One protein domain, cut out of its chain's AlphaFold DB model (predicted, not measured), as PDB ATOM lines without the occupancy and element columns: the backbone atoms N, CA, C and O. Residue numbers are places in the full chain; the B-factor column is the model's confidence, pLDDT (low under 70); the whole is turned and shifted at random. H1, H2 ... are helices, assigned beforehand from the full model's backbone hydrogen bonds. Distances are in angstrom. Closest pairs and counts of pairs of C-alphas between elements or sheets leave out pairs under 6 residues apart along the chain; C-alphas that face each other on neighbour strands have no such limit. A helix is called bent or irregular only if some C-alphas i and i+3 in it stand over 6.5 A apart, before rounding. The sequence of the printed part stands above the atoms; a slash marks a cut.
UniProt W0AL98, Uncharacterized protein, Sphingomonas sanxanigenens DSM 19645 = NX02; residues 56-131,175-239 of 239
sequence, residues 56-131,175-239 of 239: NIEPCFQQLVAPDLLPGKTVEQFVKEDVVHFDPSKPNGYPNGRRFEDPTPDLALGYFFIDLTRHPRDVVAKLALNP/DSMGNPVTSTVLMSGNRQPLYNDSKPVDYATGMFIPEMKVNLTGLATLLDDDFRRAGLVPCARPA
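Overview. This is residues 56 to 131 and 175 to 239 of the 239 residues of an uncharacterized protein of Sphingomonas sanxanigenens DSM 19645 = NX02 (UniProt W0AL98). Two short helices, H3 and H4, lie side by side near the middle, and the long, kinked helix H7 stands at about a right angle to both, with its first half packed on H4. H1 packs on H3 with H2 next to it, H5 packs on H4, H6 meets H2, and long loops make up much of the rest, with residues 89 to 94 sticking out. The printed part has 141 residues with seven named helices, H1 to H7 in order, and no named strand; the class is all helix, though named elements hold 59 residues, under half. It is compact, with a radius of gyration of the C-alphas of 15.2 A, and rounded, spanning 42 by 32 by 31 A.

Arrangement. H1, residues 58 to 62, touches H2, residues 75 to 80, with the C-alphas of Phe 61 and Glu 76 closest at 4.8 A. H1 also touches H3, residues 104 to 113; the closest C-alphas are those of Cys 60 and Phe 112, 5.7 A apart. H3 touches H4, residues 180 to 186, the same way at a shallow tilt of 21 degrees, with Pro 105 and Val 181 closest at 6.0 A between C-alphas. H4 is the hub, touching three helices. One is H5, residues 192 to 196, where the closest C-alphas, of Ser 183 and Gln 192, are 6.1 A apart. H6, residues 200 to 204, is apart from H5 and only just touches H2, with 3 pairs of C-alphas within 8 A, the closest those of Lys 80 and Tyr 203 at 4.8 A. H7, residues 209 to 229, touches H4 with residues 211 to 216 alone, about perpendicular at 87 degrees; the C-alphas of Leu 186 and Met 212 are closest at 4.7 A. Every O i to N i+4 pair is within hydrogen-bond range in H1 to H6, and 15 of 17 are in H7.

Along the chain. H1 begins at C-alpha 58, (165.760, 310.661, 148.996). H3 is 14.3 A long and H4 9.5 A. H7 runs 28.7 A to C-alpha 229 at (181.627, 323.529, 157.785); it has a kink of 51 degrees near residue 222 and is irregular, with C-alphas 222 and 225 7.6 A apart.

Size, cuts and confidence. The C-alphas of Pro 91 and Ala 239 are the two farthest apart, at 45.7 A. Residues 132 to 174 are not printed, and C-alphas 131 and 175 are 27.1 A apart across this cut. The links H1 to H2 and H2 to H3 are long. Confidence is under 70 at residues 81 to 87, 90 to 100, 175 to 178 and 180.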
ATOM      1  N   ASN A  56     165.556 314.654 154.749       94.62
ATOM      2  CA  ASN A  56     165.148 313.848 153.615       94.62
ATOM      3  C   ASN A  56     166.389 313.452 152.796       94.62
ATOM      4  O   ASN A  56     166.995 314.290 152.120       94.62
ATOM      5  N   ILE A  57     166.750 312.167 152.848       96.00
ATOM      6  CA  ILE A  57     167.871 311.580 152.093       96.00
ATOM      7  C   ILE A  57     167.489 311.088 150.690       96.00
ATOM      8  O   ILE A  57     168.350 310.610 149.955       96.00
ATOM      9  N   GLU A  58     166.222 311.191 150.282       96.31
ATOM     10  CA  GLU A  58     165.760 310.661 148.996       96.31
ATOM     11  C   GLU A  58     166.525 311.250 147.787       96.31
ATOM     12  O   GLU A  58     166.903 310.476 146.905       96.31
ATOM     13  N   PRO A  59     166.895 312.552 147.754       97.12
ATOM     14  CA  PRO A  59     167.730 313.093 146.678       97.12
ATOM     15  C   PRO A  59     169.121 312.443 146.571       97.12
ATOM     16  O   PRO A  59     169.671 312.380 145.475       97.12
ATOM     17  N   CYS A  60     169.677 311.909 147.668       96.25
ATOM     18  CA  CYS A  60     170.944 311.167 147.652       96.25
ATOM     19  C   CYS A  60     170.823 309.811 146.946       96.25
ATOM     20  O   CYS A  60     171.760 309.374 146.288       96.25
ATOM     21  N   PHE A  61     169.666 309.152 147.053       95.56
ATOM     22  CA  PHE A  61     169.390 307.888 146.365       95.56
ATOM     23  C   PHE A  61     168.928 308.092 144.916       95.56
ATOM     24  O   PHE A  61     169.164 307.228 144.069       95.56
ATOM     25  N   GLN A  62     168.292 309.231 144.622       96.19
ATOM     26  CA  GLN A  62     167.762 309.566 143.299       96.19
ATOM     27  C   GLN A  62     168.760 310.279 142.377       96.19
ATOM     28  O   GLN A  62     168.543 310.286 141.164       96.19
ATOM     29  N   GLN A  63     169.852 310.857 142.896       95.56
ATOM     30  CA  GLN A  63     170.880 311.438 142.029       95.56
ATOM     31  C   GLN A  63     171.530 310.376 141.131       95.56
ATOM     32  O   GLN A  63     171.644 309.202 141.495       95.56
ATOM     33  N   LEU A  64     171.932 310.795 139.931       93.94
ATOM     34  CA  LEU A  64     172.569 309.915 138.955       93.94
ATOM     35  C   LEU A  64     174.000 309.588 139.386       93.94
ATOM     36  O   LEU A  64     174.749 310.479 139.795       93.94
ATOM     37  N   VAL A  65     174.401 308.325 139.231       89.19
ATOM     38  CA  VAL A  65     175.826 307.985 139.271       89.19
ATOM     39  C   VAL A  65     176.508 308.442 137.982       89.19
ATOM     40  O   VAL A  65     175.855 308.751 136.980       89.19
ATOM     41  N   ALA A  66     177.835 308.543 137.999       84.62
ATOM     42  CA  ALA A  66     178.537 309.092 136.851       84.62
ATOM     43  C   ALA A  66     178.429 308.173 135.609       84.62
ATOM     44  O   ALA A  66     178.504 306.946 135.749       84.62
ATOM     45  N   PRO A  67     178.286 308.735 134.388       79.88
ATOM     46  CA  PRO A  67     178.029 307.942 133.182       79.88
ATOM     47  C   PRO A  67     179.140 306.960 132.793       79.88
ATOM     48  O   PRO A  67     178.873 306.009 132.072       79.88
ATOM     49  N   ASP A  68     180.374 307.177 133.249       78.31
ATOM     50  CA  ASP A  68     181.510 306.268 133.062       78.31
ATOM     51  C   ASP A  68     181.444 305.016 133.953       78.31
ATOM     52  O   ASP A  68     182.122 304.033 133.658       78.31
ATOM     53  N   LEU A  69     180.632 305.037 135.018       74.81
ATOM     54  CA  LEU A  69     180.398 303.886 135.892       74.81
ATOM     55  C   LEU A  69     179.125 303.130 135.502       74.81
ATOM     56  O   LEU A  69     179.169 301.916 135.324       74.81
ATOM     57  N   LEU A  70     177.992 303.835 135.390       79.38
ATOM     58  CA  LEU A  70     176.699 303.208 135.105       79.38
ATOM     59  C   LEU A  70     175.735 304.217 134.431       79.38
ATOM     60  O   LEU A  70     175.032 304.964 135.119       79.38
ATOM     61  N   PRO A  71     175.707 304.288 133.084       84.44
ATOM     62  CA  PRO A  71     174.947 305.294 132.342       84.44
ATOM     63  C   PRO A  71     173.464 305.365 132.725       84.44
ATOM     64  O   PRO A  71     172.728 304.386 132.609       84.44
ATOM     65  N   GLY A  72     173.008 306.554 133.132       87.94
ATOM     66  CA  GLY A  72     171.591 306.838 133.384       87.94
ATOM     67  C   GLY A  72     170.983 306.140 134.605       87.94
ATOM     68  O   GLY A  72     169.764 306.177 134.756       87.94
ATOM     69  N   LYS A  73     171.795 305.512 135.467       90.62
ATOM     70  CA  LYS A  73     171.330 304.893 136.713       90.62
ATOM     71  C   LYS A  73     171.447 305.843 137.904       90.62
ATOM     72  O   LYS A  73     172.315 306.714 137.938       90.62
ATOM     73  N   THR A  74     170.577 305.659 138.891       94.56
ATOM     74  CA  THR A  74     170.639 306.370 140.176       94.56
ATOM     75  C   THR A  74     171.570 305.673 141.169       94.56
ATOM     76  O   THR A  74     171.929 304.506 140.989       94.56
ATOM     77  N   VAL A  75     171.921 306.358 142.261       92.19
ATOM     78  CA  VAL A  75     172.632 305.757 143.404       92.19
ATOM     79  C   VAL A  75     171.862 304.560 143.978       92.19
ATOM     80  O   VAL A  75     172.476 303.542 144.287       92.19
ATOM     81  N   GLU A  76     170.523 304.614 144.040       92.62
ATOM     82  CA  GLU A  76     169.706 303.463 144.460       92.62
ATOM     83  C   GLU A  76     169.867 302.252 143.535       92.62
ATOM     84  O   GLU A  76     169.945 301.119 144.003       92.62
ATOM     85  N   GLN A  77     169.921 302.469 142.221       89.56
ATOM     86  CA  GLN A  77     170.122 301.384 141.259       89.56
ATOM     87  C   GLN A  77     171.547 300.829 141.336       89.56
ATOM     88  O   GLN A  77     171.719 299.615 141.297       89.56
ATOM     89  N   PHE A  78     172.547 301.690 141.534       85.62
ATOM     90  CA  PHE A  78     173.941 301.286 141.714       85.62
ATOM     91  C   PHE A  78     174.145 300.351 142.920       85.62
ATOM     92  O   PHE A  78     174.859 299.364 142.790       85.62
ATOM     93  N   VAL A  79     173.486 300.595 144.063       85.19
ATOM     94  CA  VAL A  79     173.585 299.691 145.235       85.19
ATOM     95  C   VAL A  79     172.695 298.443 145.156       85.19
ATOM     96  O   VAL A  79     172.924 297.494 145.901       85.19
ATOM     97  N   LYS A  80     171.687 298.412 144.270       84.19
ATOM     98  CA  LYS A  80     170.916 297.189 143.954       84.19
ATOM     99  C   LYS A  80     171.663 296.276 142.989       84.19
ATOM    100  O   LYS A  80     171.596 295.058 143.109       84.19
ATOM    101  N   GLU A  81     172.344 296.863 142.011       68.44
ATOM    102  CA  GLU A  81     173.066 296.170 140.944       68.44
ATOM    103  C   GLU A  81     174.506 295.837 141.388       68.44
ATOM    104  O   GLU A  81     175.453 296.099 140.650       68.44
ATOM    105  N   ASP A  82     174.661 295.255 142.591       65.75
ATOM    106  CA  ASP A  82     175.942 294.879 143.228       65.75
ATOM    107  C   ASP A  82     176.617 293.701 142.496       65.75
ATOM    108  O   ASP A  82     176.688 292.562 142.958       65.75
ATOM    109  N   VAL A  83     177.035 293.978 141.262       64.94
ATOM    110  CA  VAL A  83     177.513 293.022 140.269       64.94
ATOM    111  C   VAL A  83     178.864 293.499 139.758       64.94
ATOM    112  O   VAL A  83     178.983 294.543 139.108       64.94
ATOM    113  N   VAL A  84     179.898 292.694 140.003       64.44
ATOM    114  CA  VAL A  84     181.232 292.928 139.445       64.44
ATOM    115  C   VAL A  84     181.187 292.684 137.937       64.44
ATOM    116  O   VAL A  84     181.273 291.554 137.461       64.44
ATOM    117  N   HIS A  85     181.061 293.764 137.174       64.19
ATOM    118  CA  HIS A  85     181.223 293.737 135.727       64.19
ATOM    119  C   HIS A  85     182.709 293.537 135.419       64.19
ATOM    120  O   HIS A  85     183.520 294.357 135.837       64.19
ATOM    121  N   PHE A  86     183.075 292.470 134.710       63.53
ATOM    122  CA  PHE A  86     184.454 292.210 134.289       63.53
ATOM    123  C   PHE A  86     184.620 292.546 132.805       63.53
ATOM    124  O   PHE A  86     183.981 291.921 131.960       63.53
ATOM    125  N   ASP A  87     185.477 293.518 132.489       67.25
ATOM    126  CA  ASP A  87     185.816 293.877 131.107       67.25
ATOM    127  C   ASP A  87     187.187 293.286 130.706       67.25
ATOM    128  O   ASP A  87     188.227 293.859 131.052       67.25
ATOM    129  N   PRO A  88     187.226 292.168 129.948       70.06
ATOM    130  CA  PRO A  88     188.473 291.528 129.527       70.06
ATOM    131  C   PRO A  88     189.269 292.337 128.487       70.06
ATOM    132  O   PRO A  88     190.368 291.926 128.122       70.06
ATOM    133  N   SER A  89     188.745 293.465 127.986       76.44
ATOM    134  CA  SER A  89     189.495 294.377 127.110       76.44
ATOM    135  C   SER A  89     190.408 295.343 127.878       76.44
ATOM    136  O   SER A  89     191.241 296.021 127.270       76.44
ATOM    137  N   LYS A  90     190.271 295.426 129.210       67.12
ATOM    138  CA  LYS A  90     191.099 296.285 130.066       67.12
ATOM    139  C   LYS A  90     192.378 295.565 130.514       67.12
ATOM    140  O   LYS A  90     192.377 294.346 130.666       67.12
ATOM    141  N   PRO A  91     193.474 296.301 130.779       67.81
ATOM    142  CA  PRO A  91     194.655 295.730 131.418       67.81
ATOM    143  C   PRO A  91     194.315 295.076 132.764       67.81
ATOM    144  O   PRO A  91     193.518 295.613 133.535       67.81
ATOM    145  N   ASN A  92     194.970 293.953 133.063       58.75
ATOM    146  CA  ASN A  92     194.810 293.237 134.328       58.75
ATOM    147  C   ASN A  92     195.053 294.160 135.537       58.75
ATOM    148  O   ASN A  92     196.104 294.790 135.649       58.75
ATOM    149  N   GLY A  93     194.106 294.175 136.474       57.16
ATOM    150  CA  GLY A  93     194.191 294.886 137.749       57.16
ATOM    151  C   GLY A  93     193.051 294.478 138.682       57.16
ATOM    152  O   GLY A  93     192.137 293.761 138.268       57.16
ATOM    153  N   TYR A  94     193.092 294.938 139.937       48.69
ATOM    154  CA  TYR A  94     191.947 294.827 140.855       48.69
ATOM    155  C   TYR A  94     190.733 295.533 140.197       48.69
ATOM    156  O   TYR A  94     190.961 296.411 139.364       48.69
ATOM    157  N   PRO A  95     189.471 295.109 140.418       49.91
ATOM    158  CA  PRO A  95     188.441 295.053 139.372       49.91
ATOM    159  C   PRO A  95     188.433 296.199 138.344       49.91
ATOM    160  O   PRO A  95     188.289 297.370 138.694       49.91
ATOM    161  N   ASN A  96     188.569 295.828 137.063       52.59
ATOM    162  CA  ASN A  96     188.637 296.709 135.886       52.59
ATOM    163  C   ASN A  96     189.824 297.692 135.845       52.59
ATOM    164  O   ASN A  96     189.700 298.804 135.332       52.59
ATOM    165  N   GLY A  97     190.992 297.279 136.344       56.91
ATOM    166  CA  GLY A  97     192.223 298.078 136.266       56.91
ATOM    167  C   GLY A  97     192.383 299.105 137.392       56.91
ATOM    168  O   GLY A  97     193.297 299.931 137.336       56.91
ATOM    169  N   ARG A  98     191.527 299.030 138.418       60.78
ATOM    170  CA  ARG A  98     191.671 299.770 139.671       60.78
ATOM    171  C   ARG A  98     192.922 299.342 140.439       60.78
ATOM    172  O   ARG A  98     193.402 298.207 140.336       60.78
ATOM    173  N   ARG A  99     193.436 300.266 141.242       66.50
ATOM    174  CA  ARG A  99     194.593 300.088 142.123       66.50
ATOM    175  C   ARG A  99     194.172 300.109 143.591       66.50
ATOM    176  O   ARG A  99     193.063 300.523 143.923       66.50
ATOM    177  N   PHE A 100     195.058 299.661 144.477       67.88
ATOM    178  CA  PHE A 100     194.802 299.694 145.923       67.88
ATOM    179  C   PHE A 100     194.820 301.122 146.483       67.88
ATOM    180  O   PHE A 100     194.228 301.381 147.523       67.88
ATOM    181  N   GLU A 101     195.479 302.040 145.779       73.38
ATOM    182  CA  GLU A 101     195.540 303.467 146.083       73.38
ATOM    183  C   GLU A 101     194.314 304.258 145.581       73.38
ATOM    184  O   GLU A 101     194.223 305.457 145.838       73.38
ATOM    185  N   ASP A 102     193.373 303.629 144.864       78.06
ATOM    186  CA  ASP A 102     192.181 304.327 144.372       78.06
ATOM    187  C   ASP A 102     191.231 304.650 145.542       78.06
ATOM    188  O   ASP A 102     190.807 303.714 146.235       78.06
ATOM    189  N   PRO A 103     190.792 305.914 145.723       83.81
ATOM    190  CA  PRO A 103     189.963 306.366 146.851       83.81
ATOM    191  C   PRO A 103     188.492 305.943 146.682       83.81
ATOM    192  O   PRO A 103     187.561 306.742 146.676       83.81
ATOM    193  N   THR A 104     188.275 304.650 146.463       81.94
ATOM    194  CA  THR A 104     186.971 304.063 146.140       81.94
ATOM    195  C   THR A 104     185.956 304.251 147.272       81.94
ATOM    196  O   THR A 104     184.817 304.595 146.952       81.94
ATOM    197  N   PRO A 105     186.322 304.090 148.565       84.56
ATOM    198  CA  PRO A 105     185.411 304.405 149.658       84.56
ATOM    199  C   PRO A 105     184.965 305.869 149.627       84.56
ATOM    200  O   PRO A 105     183.772 306.136 149.685       84.56
ATOM    201  N   ASP A 106     185.887 306.812 149.431       89.19
ATOM    202  CA  ASP A 106     185.575 308.245 149.402       89.19
ATOM    203  C   ASP A 106     184.722 308.650 148.197       89.19
ATOM    204  O   ASP A 106     183.822 309.477 148.327       89.19
ATOM    205  N   LEU A 107     184.967 308.052 147.026       89.50
ATOM    206  CA  LEU A 107     184.124 308.241 145.842       89.50
ATOM    207  C   LEU A 107     182.689 307.763 146.108       89.50
ATOM    208  O   LEU A 107     181.737 308.448 145.740       89.50
ATOM    209  N   ALA A 108     182.528 306.615 146.772       89.06
ATOM    210  CA  ALA A 108     181.224 306.094 147.171       89.06
ATOM    211  C   ALA A 108     180.552 306.972 148.245       89.06
ATOM    212  O   ALA A 108     179.381 307.311 148.099       89.06
ATOM    213  N   LEU A 109     181.287 307.439 149.261       91.50
ATOM    214  CA  LEU A 109     180.788 308.431 150.226       91.50
ATOM    215  C   LEU A 109     180.360 309.738 149.530       91.50
ATOM    216  O   LEU A 109     179.342 310.320 149.898       91.50
ATOM    217  N   GLY A 110     181.065 310.154 148.474       93.50
ATOM    218  CA  GLY A 110     180.655 311.251 147.594       93.50
ATOM    219  C   GLY A 110     179.263 311.038 146.991       93.50
ATOM    220  O   GLY A 110     178.427 311.934 147.078       93.50
ATOM    221  N   TYR A 111     178.979 309.845 146.453       93.12
ATOM    222  CA  TYR A 111     177.646 309.483 145.942       93.12
ATOM    223  C   TYR A 111     176.559 309.431 147.027       93.12
ATOM    224  O   TYR A 111     175.406 309.750 146.735       93.12
ATOM    225  N   PHE A 112     176.892 309.036 148.257       94.00
ATOM    226  CA  PHE A 112     175.900 308.880 149.328       94.00
ATOM    227  C   PHE A 112     175.586 310.166 150.097       94.00
ATOM    228  O   PHE A 112     174.460 310.314 150.561       94.00
ATOM    229  N   PHE A 113     176.538 311.094 150.231       95.50
ATOM    230  CA  PHE A 113     176.373 312.276 151.086       95.50
ATOM    231  C   PHE A 113     176.354 313.614 150.345       95.50
ATOM    232  O   PHE A 113     175.744 314.561 150.844       95.50
ATOM    233  N   ILE A 114     176.987 313.729 149.176       97.25
ATOM    234  CA  ILE A 114     177.232 315.022 148.525       97.25
ATOM    235  C   ILE A 114     176.310 315.232 147.321       97.25
ATOM    236  O   ILE A 114     176.012 314.307 146.571       97.25
ATOM    237  N   ASP A 115     175.868 316.474 147.121       96.94
ATOM    238  CA  ASP A 115     175.135 316.906 145.932       96.94
ATOM    239  C   ASP A 115     176.081 316.999 144.724       96.94
ATOM    240  O   ASP A 115     176.860 317.951 144.577       96.94
ATOM    241  N   LEU A 116     176.002 316.010 143.832       94.88
ATOM    242  CA  LEU A 116     176.877 315.908 142.663       94.88
ATOM    243  C   LEU A 116     176.568 316.931 141.560       94.88
ATOM    244  O   LEU A 116     177.339 317.068 140.611       94.88
ATOM    245  N   THR A 117     175.482 317.702 141.688       94.81
ATOM    246  CA  THR A 117     175.241 318.879 140.832       94.81
ATOM    247  C   THR A 117     176.033 320.106 141.297       94.81
ATOM    248  O   THR A 117     176.129 321.099 140.574       94.81
ATOM    249  N   ARG A 118     176.605 320.051 142.510       96.94
ATOM    250  CA  ARG A 118     177.316 321.153 143.176       96.94
ATOM    251  C   ARG A 118     178.802 320.873 143.378       96.94
ATOM    252  O   ARG A 118     179.588 321.818 143.363       96.94
ATOM    253  N   HIS A 119     179.186 319.607 143.539       96.38
ATOM    254  CA  HIS A 119     180.569 319.184 143.767       96.38
ATOM    255  C   HIS A 119     180.946 317.976 142.898       96.38
ATOM    256  O   HIS A 119     180.086 317.160 142.571       96.38
ATOM    257  N   PRO A 120     182.232 317.809 142.538       93.56
ATOM    258  CA  PRO A 120     182.687 316.601 141.864       93.56
ATOM    259  C   PRO A 120     182.644 315.391 142.813       93.56
ATOM    260  O   PRO A 120     182.870 315.523 144.017       93.56
ATOM    261  N   ARG A 121     182.438 314.189 142.256       88.44
ATOM    262  CA  ARG A 121     182.370 312.917 143.011       88.44
ATOM    263  C   ARG A 121     183.585 312.620 143.898       88.44
ATOM    264  O   ARG A 121     183.485 311.851 144.841       88.44
ATOM    265  N   ASP A 122     184.735 313.210 143.580       91.75
ATOM    266  CA  ASP A 122     186.008 313.017 144.278       91.75
ATOM    267  C   ASP A 122     186.276 314.068 145.369       91.75
ATOM    268  O   ASP A 122     187.376 314.119 145.918       91.75
ATOM    269  N   VAL A 123     185.292 314.911 145.707       94.88
ATOM    270  CA  VAL A 123     185.478 315.977 146.701       94.88
ATOM    271  C   VAL A 123     185.767 315.435 148.104       94.88
ATOM    272  O   VAL A 123     186.608 315.998 148.796       94.88
ATOM    273  N   VAL A 124     185.155 314.309 148.495       92.44
ATOM    274  CA  VAL A 124     185.405 313.663 149.798       92.44
ATOM    275  C   VAL A 124     186.846 313.144 149.871       92.44
ATOM    276  O   VAL A 124     187.545 313.414 150.844       92.44
ATOM    277  N   ALA A 125     187.348 312.535 148.790       90.25
ATOM    278  CA  ALA A 125     188.735 312.064 148.692       90.25
ATOM    279  C   ALA A 125     189.767 313.202 148.841       90.25
ATOM    280  O   ALA A 125     190.910 312.972 149.233       90.25
ATOM    281  N   LYS A 126     189.364 314.443 148.532       91.50
ATOM    282  CA  LYS A 126     190.193 315.654 148.623       91.50
ATOM    283  C   LYS A 126     190.170 316.322 150.001       91.50
ATOM    284  O   LYS A 126     190.936 317.258 150.205       91.50
ATOM    285  N   LEU A 127     189.367 315.838 150.955       89.81
ATOM    286  CA  LEU A 127     189.345 316.350 152.335       89.81
ATOM    287  C   LEU A 127     190.598 315.976 153.154       89.81
ATOM    288  O   LEU A 127     190.715 316.396 154.300       89.81
ATOM    289  N   ALA A 128     191.528 315.196 152.584       82.62
ATOM    290  CA  ALA A 128     192.774 314.757 153.224       82.62
ATOM    291  C   ALA A 128     192.576 314.010 154.565       82.62
ATOM    292  O   ALA A 128     193.448 314.028 155.429       82.62
ATOM    293  N   LEU A 129     191.432 313.330 154.714       84.19
ATOM    294  CA  LEU A 129     191.103 312.488 155.871       84.19
ATOM    295  C   LEU A 129     191.816 311.124 155.832       84.19
ATOM    296  O   LEU A 129     192.014 310.496 156.870       84.19
ATOM    297  N   ASN A 130     192.206 310.673 154.639       79.19
ATOM    298  CA  ASN A 130     192.911 309.413 154.441       79.19
ATOM    299  C   ASN A 130     194.377 309.491 154.901       79.19
ATOM    300  O   ASN A 130     195.030 310.520 154.698       79.19
ATOM    301  N   PRO A 131     194.948 308.391 155.434       76.00
ATOM    302  CA  PRO A 131     196.389 308.295 155.629       76.00
ATOM    303  C   PRO A 131     197.112 308.463 154.277       76.00
ATOM    304  O   PRO A 131     196.672 307.902 153.271       76.00
ATOM    305  N   ASP A 175     180.804 286.363 148.990       60.28
ATOM    306  CA  ASP A 175     180.289 287.198 150.071       60.28
ATOM    307  C   ASP A 175     180.313 288.698 149.694       60.28
ATOM    308  O   ASP A 175     181.350 289.244 149.287       60.28
ATOM    309  N   SER A 176     179.167 289.369 149.856       62.75
ATOM    310  CA  SER A 176     178.985 290.798 149.567       62.75
ATOM    311  C   SER A 176     179.754 291.750 150.506       62.75
ATOM    312  O   SER A 176     179.727 292.965 150.297       62.75
ATOM    313  N   MET A 177     180.581 291.236 151.429       60.91
ATOM    314  CA  MET A 177     181.731 291.962 152.011       60.91
ATOM    315  C   MET A 177     182.609 292.651 150.945       60.91
ATOM    316  O   MET A 177     183.293 293.632 151.243       60.91
ATOM    317  N   GLY A 178     182.592 292.162 149.697       60.06
ATOM    318  CA  GLY A 178     183.261 292.784 148.549       60.06
ATOM    319  C   GLY A 178     182.797 294.212 148.209       60.06
ATOM    320  O   GLY A 178     183.521 294.913 147.497       60.06
ATOM    321  N   ASN A 179     181.649 294.668 148.726       71.81
ATOM    322  CA  ASN A 179     181.193 296.053 148.617       71.81
ATOM    323  C   ASN A 179     181.457 296.815 149.934       71.81
ATOM    324  O   ASN A 179     180.600 296.833 150.825       71.81
ATOM    325  N   PRO A 180     182.633 297.461 150.089       65.88
ATOM    326  CA  PRO A 180     183.073 297.965 151.384       65.88
ATOM    327  C   PRO A 180     182.148 299.046 151.941       65.88
ATOM    328  O   PRO A 180     181.853 299.015 153.128       65.88
ATOM    329  N   VAL A 181     181.640 299.980 151.131       79.31
ATOM    330  CA  VAL A 181     180.800 301.065 151.674       79.31
ATOM    331  C   VAL A 181     179.370 300.592 151.929       79.31
ATOM    332  O   VAL A 181     178.815 300.902 152.980       79.31
ATOM    333  N   THR A 182     178.785 299.775 151.050       83.62
ATOM    334  CA  THR A 182     177.424 299.273 151.282       83.62
ATOM    335  C   THR A 182     177.365 298.337 152.493       83.62
ATOM    336  O   THR A 182     176.529 298.551 153.371       83.62
ATOM    337  N   SER A 183     178.282 297.364 152.600       81.62
ATOM    338  CA  SER A 183     178.302 296.405 153.717       81.62
ATOM    339  C   SER A 183     178.759 297.035 155.043       81.62
ATOM    340  O   SER A 183     178.198 296.699 156.079       81.62
ATOM    341  N   THR A 184     179.735 297.960 155.053       80.50
ATOM    342  CA  THR A 184     180.277 298.502 156.326       80.50
ATOM    343  C   THR A 184     179.697 299.844 156.779       80.50
ATOM    344  O   THR A 184     179.756 300.134 157.971       80.50
ATOM    345  N   VAL A 185     179.148 300.665 155.873       85.38
ATOM    346  CA  VAL A 185     178.633 302.012 156.207       85.38
ATOM    347  C   VAL A 185     177.107 302.077 156.142       85.38
ATOM    348  O   VAL A 185     176.491 302.722 156.986       85.38
ATOM    349  N   LEU A 186     176.478 301.426 155.155       89.69
ATOM    350  CA  LEU A 186     175.024 301.524 154.950       89.69
ATOM    351  C   LEU A 186     174.217 300.397 155.609       89.69
ATOM    352  O   LEU A 186     173.013 300.564 155.821       89.69
ATOM    353  N   MET A 187     174.842 299.268 155.949       90.06
ATOM    354  CA  MET A 187     174.213 298.203 156.735       90.06
ATOM    355  C   MET A 187     174.444 298.388 158.235       90.06
ATOM    356  O   MET A 187     175.536 298.712 158.690       90.06
ATOM    357  N   SER A 188     173.403 298.111 159.013       81.25
ATOM    358  CA  SER A 188     173.481 297.993 160.464       81.25
ATOM    359  C   SER A 188     174.127 296.659 160.850       81.25
ATOM    360  O   SER A 188     173.905 295.634 160.203       81.25
ATOM    361  N   GLY A 189     174.909 296.636 161.934       77.69
ATOM    362  CA  GLY A 189     175.707 295.457 162.311       77.69
ATOM    363  C   GLY A 189     174.906 294.174 162.596       77.69
ATOM    364  O   GLY A 189     175.461 293.082 162.533       77.69
ATOM    365  N   ASN A 190     173.599 294.270 162.864       82.69
ATOM    366  CA  ASN A 190     172.705 293.115 163.009       82.69
ATOM    367  C   ASN A 190     172.130 292.604 161.673       82.69
ATOM    368  O   ASN A 190     171.695 291.456 161.610       82.69
ATOM    369  N   ARG A 191     172.118 293.422 160.612       85.06
ATOM    370  CA  ARG A 191     171.676 293.030 159.261       85.06
ATOM    371  C   ARG A 191     172.819 292.817 158.281       85.06
ATOM    372  O   ARG A 191     172.601 292.157 157.271       85.06
ATOM    373  N   GLN A 192     174.018 293.298 158.596       85.56
ATOM    374  CA  GLN A 192     175.221 293.077 157.802       85.56
ATOM    375  C   GLN A 192     175.479 291.582 157.500       85.56
ATOM    376  O   GLN A 192     175.701 291.283 156.331       85.56
ATOM    377  N   PRO A 193     175.352 290.618 158.445       85.25
ATOM    378  CA  PRO A 193     175.498 289.195 158.114       85.25
ATOM    379  C   PRO A 193     174.478 288.719 157.070       85.25
ATOM    380  O   PRO A 193     174.843 288.069 156.100       85.25
ATOM    381  N   LEU A 194     173.211 289.129 157.207       86.69
ATOM    382  CA  LEU A 194     172.160 288.785 156.247       86.69
ATOM    383  C   LEU A 194     172.396 289.428 154.871       86.69
ATOM    384  O   LEU A 194     172.103 288.797 153.863       86.69
ATOM    385  N   TYR A 195     172.907 290.662 154.820       85.69
ATOM    386  CA  TYR A 195     173.312 291.306 153.567       85.69
ATOM    387  C   TYR A 195     174.444 290.529 152.893       85.69
ATOM    388  O   TYR A 195     174.361 290.252 151.710       85.69
ATOM    389  N   ASN A 196     175.456 290.122 153.652       82.69
ATOM    390  CA  ASN A 196     176.622 289.394 153.160       82.69
ATOM    391  C   ASN A 196     176.286 287.980 152.635       82.69
ATOM    392  O   ASN A 196     176.813 287.570 151.600       82.69
ATOM    393  N   ASP A 197     175.352 287.281 153.292       82.06
ATOM    394  CA  ASP A 197     174.868 285.941 152.915       82.06
ATOM    395  C   ASP A 197     173.802 285.945 151.787       82.06
ATOM    396  O   ASP A 197     173.339 284.881 151.358       82.06
ATOM    397  N   SER A 198     173.359 287.119 151.321       81.19
ATOM    398  CA  SER A 198     172.269 287.251 150.339       81.19
ATOM    399  C   SER A 198     172.703 286.999 148.890       81.19
ATOM    400  O   SER A 198     173.883 286.875 148.552       81.19
ATOM    401  N   LYS A 199     171.718 286.877 147.994       77.94
ATOM    402  CA  LYS A 199     171.922 286.596 146.567       77.94
ATOM    403  C   LYS A 199     171.628 287.835 145.711       77.94
ATOM    404  O   LYS A 199     170.824 288.677 146.106       77.94
ATOM    405  N   PRO A 200     172.148 287.906 144.468       76.88
ATOM    406  CA  PRO A 200     171.860 289.005 143.539       76.88
ATOM    407  C   PRO A 200     170.369 289.333 143.336       76.88
ATOM    408  O   PRO A 200     170.016 290.489 143.114       76.88
ATOM    409  N   VAL A 201     169.475 288.341 143.444       78.31
ATOM    410  CA  VAL A 201     168.017 288.549 143.362       78.31
ATOM    411  C   VAL A 201     167.458 289.339 144.557       78.31
ATOM    412  O   VAL A 201     166.542 290.146 144.389       78.31
ATOM    413  N   ASP A 202     168.041 289.184 145.743       83.19
ATOM    414  CA  ASP A 202     167.602 289.860 146.967       83.19
ATOM    415  C   ASP A 202     167.984 291.353 146.923       83.19
ATOM    416  O   ASP A 202     167.183 292.225 147.274       83.19
ATOM    417  N   TYR A 203     169.159 291.678 146.368       79.06
ATOM    418  CA  TYR A 203     169.552 293.065 146.080       79.06
ATOM    419  C   TYR A 203     168.687 293.681 144.972       79.06
ATOM    420  O   TYR A 203     168.201 294.802 145.129       79.06
ATOM    421  N   ALA A 204     168.410 292.936 143.895       80.62
ATOM    422  CA  ALA A 204     167.590 293.407 142.776       80.62
ATOM    423  C   ALA A 204     166.144 293.755 143.182       80.62
ATOM    424  O   ALA A 204     165.575 294.717 142.664       80.62
ATOM    425  N   THR A 205     165.557 293.032 144.145       86.50
ATOM    426  CA  THR A 205     164.241 293.380 144.725       86.50
ATOM    427  C   THR A 205     164.288 294.577 145.682       86.50
ATOM    428  O   THR A 205     163.244 295.115 146.047       86.50
ATOM    429  N   GLY A 206     165.481 295.045 146.064       88.25
ATOM    430  CA  GLY A 206     165.669 296.181 146.963       88.25
ATOM    431  C   GLY A 206     165.484 295.857 148.447       88.25
ATOM    432  O   GLY A 206     165.272 296.784 149.229       88.25
ATOM    433  N   MET A 207     165.598 294.583 148.850       89.50
ATOM    434  CA  MET A 207     165.377 294.085 150.223       89.50
ATOM    435  C   MET A 207     166.093 294.894 151.324       89.50
ATOM    436  O   MET A 207     165.609 294.997 152.457       89.50
ATOM    437  N   PHE A 208     167.241 295.483 150.992       90.50
ATOM    438  CA  PHE A 208     168.100 296.220 151.918       90.50
ATOM    439  C   PHE A 208     167.996 297.747 151.799       90.50
ATOM    440  O   PHE A 208     168.475 298.447 152.686       90.50
ATOM    441  N   ILE A 209     167.322 298.293 150.779       91.50
ATOM    442  CA  ILE A 209     167.201 299.751 150.587       91.50
ATOM    443  C   ILE A 209     166.564 300.474 151.783       91.50
ATOM    444  O   ILE A 209     167.099 301.516 152.163       91.50
ATOM    445  N   PRO A 210     165.493 299.966 152.432       92.56
ATOM    446  CA  PRO A 210     164.945 300.621 153.620       92.56
ATOM    447  C   PRO A 210     165.976 300.748 154.749       92.56
ATOM    448  O   PRO A 210     166.027 301.772 155.420       92.56
ATOM    449  N   GLU A 211     166.843 299.744 154.909       91.62
ATOM    450  CA  GLU A 211     167.916 299.751 155.905       91.62
ATOM    451  C   GLU A 211     169.002 300.774 155.558       91.62
ATOM    452  O   GLU A 211     169.382 301.585 156.400       91.62
ATOM    453  N   MET A 212     169.446 300.792 154.294       92.31
ATOM    454  CA  MET A 212     170.420 301.774 153.809       92.31
ATOM    455  C   MET A 212     169.906 303.203 153.995       92.31
ATOM    456  O   MET A 212     170.660 304.075 154.415       92.31
ATOM    457  N   LYS A 213     168.616 303.445 153.723       93.31
ATOM    458  CA  LYS A 213     167.971 304.752 153.910       93.31
ATOM    459  C   LYS A 213     167.914 305.159 155.388       93.31
ATOM    460  O   LYS A 213     168.192 306.317 155.691       93.31
ATOM    461  N   VAL A 214     167.640 304.232 156.311       92.25
ATOM    462  CA  VAL A 214     167.685 304.492 157.766       92.25
ATOM    463  C   VAL A 214     169.102 304.844 158.230       92.25
ATOM    464  O   VAL A 214     169.292 305.903 158.831       92.25
ATOM    465  N   ASN A 215     170.106 304.022 157.909       93.06
ATOM    466  CA  ASN A 215     171.484 304.272 158.347       93.06
ATOM    467  C   ASN A 215     172.073 305.532 157.696       93.06
ATOM    468  O   ASN A 215     172.696 306.337 158.390       93.06
ATOM    469  N   LEU A 216     171.799 305.778 156.408       94.00
ATOM    470  CA  LEU A 216     172.211 307.015 155.742       94.00
ATOM    471  C   LEU A 216     171.556 308.247 156.373       94.00
ATOM    472  O   LEU A 216     172.227 309.261 156.519       94.00
ATOM    473  N   THR A 217     170.288 308.175 156.795       94.62
ATOM    474  CA  THR A 217     169.629 309.285 157.510       94.62
ATOM    475  C   THR A 217     170.326 309.577 158.839       94.62
ATOM    476  O   THR A 217     170.587 310.740 159.148       94.62
ATOM    477  N   GLY A 218     170.683 308.539 159.604       92.44
ATOM    478  CA  GLY A 218     171.444 308.687 160.848       92.44
ATOM    479  C   GLY A 218     172.809 309.340 160.617       92.44
ATOM    480  O   GLY A 218     173.122 310.353 161.238       92.44
ATOM    481  N   LEU A 219     173.591 308.813 159.671       93.56
ATOM    482  CA  LEU A 219     174.911 309.345 159.325       93.56
ATOM    483  C   LEU A 219     174.839 310.766 158.748       93.56
ATOM    484  O   LEU A 219     175.637 311.613 159.130       93.56
ATOM    485  N   ALA A 220     173.868 311.059 157.880       94.31
ATOM    486  CA  ALA A 220     173.678 312.396 157.326       94.31
ATOM    487  C   ALA A 220     173.318 313.399 158.428       94.31
ATOM    488  O   ALA A 220     173.846 314.502 158.431       94.31
ATOM    489  N   THR A 221     172.498 313.006 159.407       93.62
ATOM    490  CA  THR A 221     172.164 313.862 160.560       93.62
ATOM    491  C   THR A 221     173.392 314.159 161.426       93.62
ATOM    492  O   THR A 221     173.512 315.261 161.950       93.62
ATOM    493  N   LEU A 222     174.312 313.197 161.562       93.31
ATOM    494  CA  LEU A 222     175.553 313.349 162.331       93.31
ATOM    495  C   LEU A 222     176.656 314.130 161.597       93.31
ATOM    496  O   LEU A 222     177.557 314.623 162.262       93.31
ATOM    497  N   LEU A 223     176.613 314.208 160.262       93.19
ATOM    498  CA  LEU A 223     177.683 314.782 159.430       93.19
ATOM    499  C   LEU A 223     177.267 316.041 158.644       93.19
ATOM    500  O   LEU A 223     178.107 316.647 157.980       93.19
ATOM    501  N   ASP A 224     175.991 316.445 158.668       93.31
ATOM    502  CA  ASP A 224     175.484 317.590 157.893       93.31
ATOM    503  C   ASP A 224     176.198 318.904 158.247       93.31
ATOM    504  O   ASP A 224     176.586 319.653 157.346       93.31
ATOM    505  N   ASP A 225     176.427 319.177 159.536       93.31
ATOM    506  CA  ASP A 225     177.107 320.401 159.959       93.31
ATOM    507  C   ASP A 225     178.603 320.368 159.618       93.31
ATOM    508  O   ASP A 225     179.128 321.378 159.155       93.31
ATOM    509  N   ASP A 226     179.267 319.217 159.745       94.31
ATOM    510  CA  ASP A 226     180.664 319.028 159.342       94.31
ATOM    511  C   ASP A 226     180.869 319.170 157.828       94.31
ATOM    512  O   ASP A 226     181.778 319.885 157.394       94.31
ATOM    513  N   PHE A 227     179.997 318.590 156.998       95.06
ATOM    514  CA  PHE A 227     180.051 318.796 155.548       95.06
ATOM    515  C   PHE A 227     179.832 320.270 155.180       95.06
ATOM    516  O   PHE A 227     180.591 320.818 154.376       95.06
ATOM    517  N   ARG A 228     178.863 320.953 155.807       94.94
ATOM    518  CA  ARG A 228     178.636 322.397 155.597       94.94
ATOM    519  C   ARG A 228     179.812 323.248 156.080       94.94
ATOM    520  O   ARG A 228     180.187 324.202 155.400       94.94
ATOM    521  N   ARG A 229     180.422 322.897 157.215       94.38
ATOM    522  CA  ARG A 229     181.627 323.529 157.785       94.38
ATOM    523  C   ARG A 229     182.833 323.376 156.855       94.38
ATOM    524  O   ARG A 229     183.618 324.312 156.731       94.38
ATOM    525  N   ALA A 230     182.933 322.249 156.150       94.31
ATOM    526  CA  ALA A 230     183.906 322.005 155.084       94.31
ATOM    527  C   ALA A 230     183.560 322.696 153.741       94.31
ATOM    528  O   ALA A 230     184.291 322.539 152.762       94.31
ATOM    529  N   GLY A 231     182.464 323.460 153.664       95.62
ATOM    530  CA  GLY A 231     182.025 324.146 152.444       95.62
ATOM    531  C   GLY A 231     181.389 323.227 151.395       95.62
ATOM    532  O   GLY A 231     181.262 323.622 150.233       95.62
ATOM    533  N   LEU A 232     180.998 322.011 151.784       97.12
ATOM    534  CA  LEU A 232     180.304 321.056 150.926       97.12
ATOM    535  C   LEU A 232     178.784 321.213 151.047       97.12
ATOM    536  O   LEU A 232     178.252 321.608 152.084       97.12
ATOM    537  N   VAL A 233     178.076 320.884 149.968       97.44
ATOM    538  CA  VAL A 233     176.612 320.839 149.907       97.44
ATOM    539  C   VAL A 233     176.164 319.379 149.975       97.44
ATOM    540  O   VAL A 233     176.375 318.645 149.006       97.44
ATOM    541  N   PRO A 234     175.525 318.945 151.075       97.06
ATOM    542  CA  PRO A 234     174.920 317.624 151.140       97.06
ATOM    543  C   PRO A 234     173.781 317.456 150.126       97.06
ATOM    544  O   PRO A 234     173.035 318.401 149.840       97.06
ATOM    545  N   CYS A 235     173.621 316.238 149.606       97.19
ATOM    546  CA  CYS A 235     172.454 315.865 148.798       97.19
ATOM    547  C   CYS A 235     171.176 315.816 149.649       97.19
ATOM    548  O   CYS A 235     170.095 316.146 149.156       97.19
ATOM    549  N   ALA A 236     171.307 315.471 150.935       96.50
ATOM    550  CA  ALA A 236     170.214 315.477 151.895       96.50
ATOM    551  C   ALA A 236     169.651 316.896 152.068       96.50
ATOM    552  O   ALA A 236     170.382 317.893 152.069       96.50
ATOM    553  N   ARG A 237     168.329 316.994 152.202       93.25
ATOM    554  CA  ARG A 237     167.606 318.265 152.359       93.25
ATOM    555  C   ARG A 237     166.846 318.272 153.685       93.25
ATOM    556  O   ARG A 237     166.483 317.194 154.149       93.25
ATOM    557  N   PRO A 238     166.549 319.441 154.276       90.50
ATOM    558  CA  PRO A 238     165.498 319.544 155.285       90.50
ATOM    559  C   PRO A 238     164.206 318.886 154.777       90.50
ATOM    560  O   PRO A 238     163.856 319.066 153.606       90.50
ATOM    561  N   ALA A 239     163.565 318.090 155.631       79.88
ATOM    562  CA  ALA A 239     162.300 317.406 155.359       79.88
ATOM    563  C   ALA A 239     161.087 318.350 155.440       79.88
ATOM    564  O   ALA A 239     161.138 319.311 156.242       79.88
TER     565      ALA A 239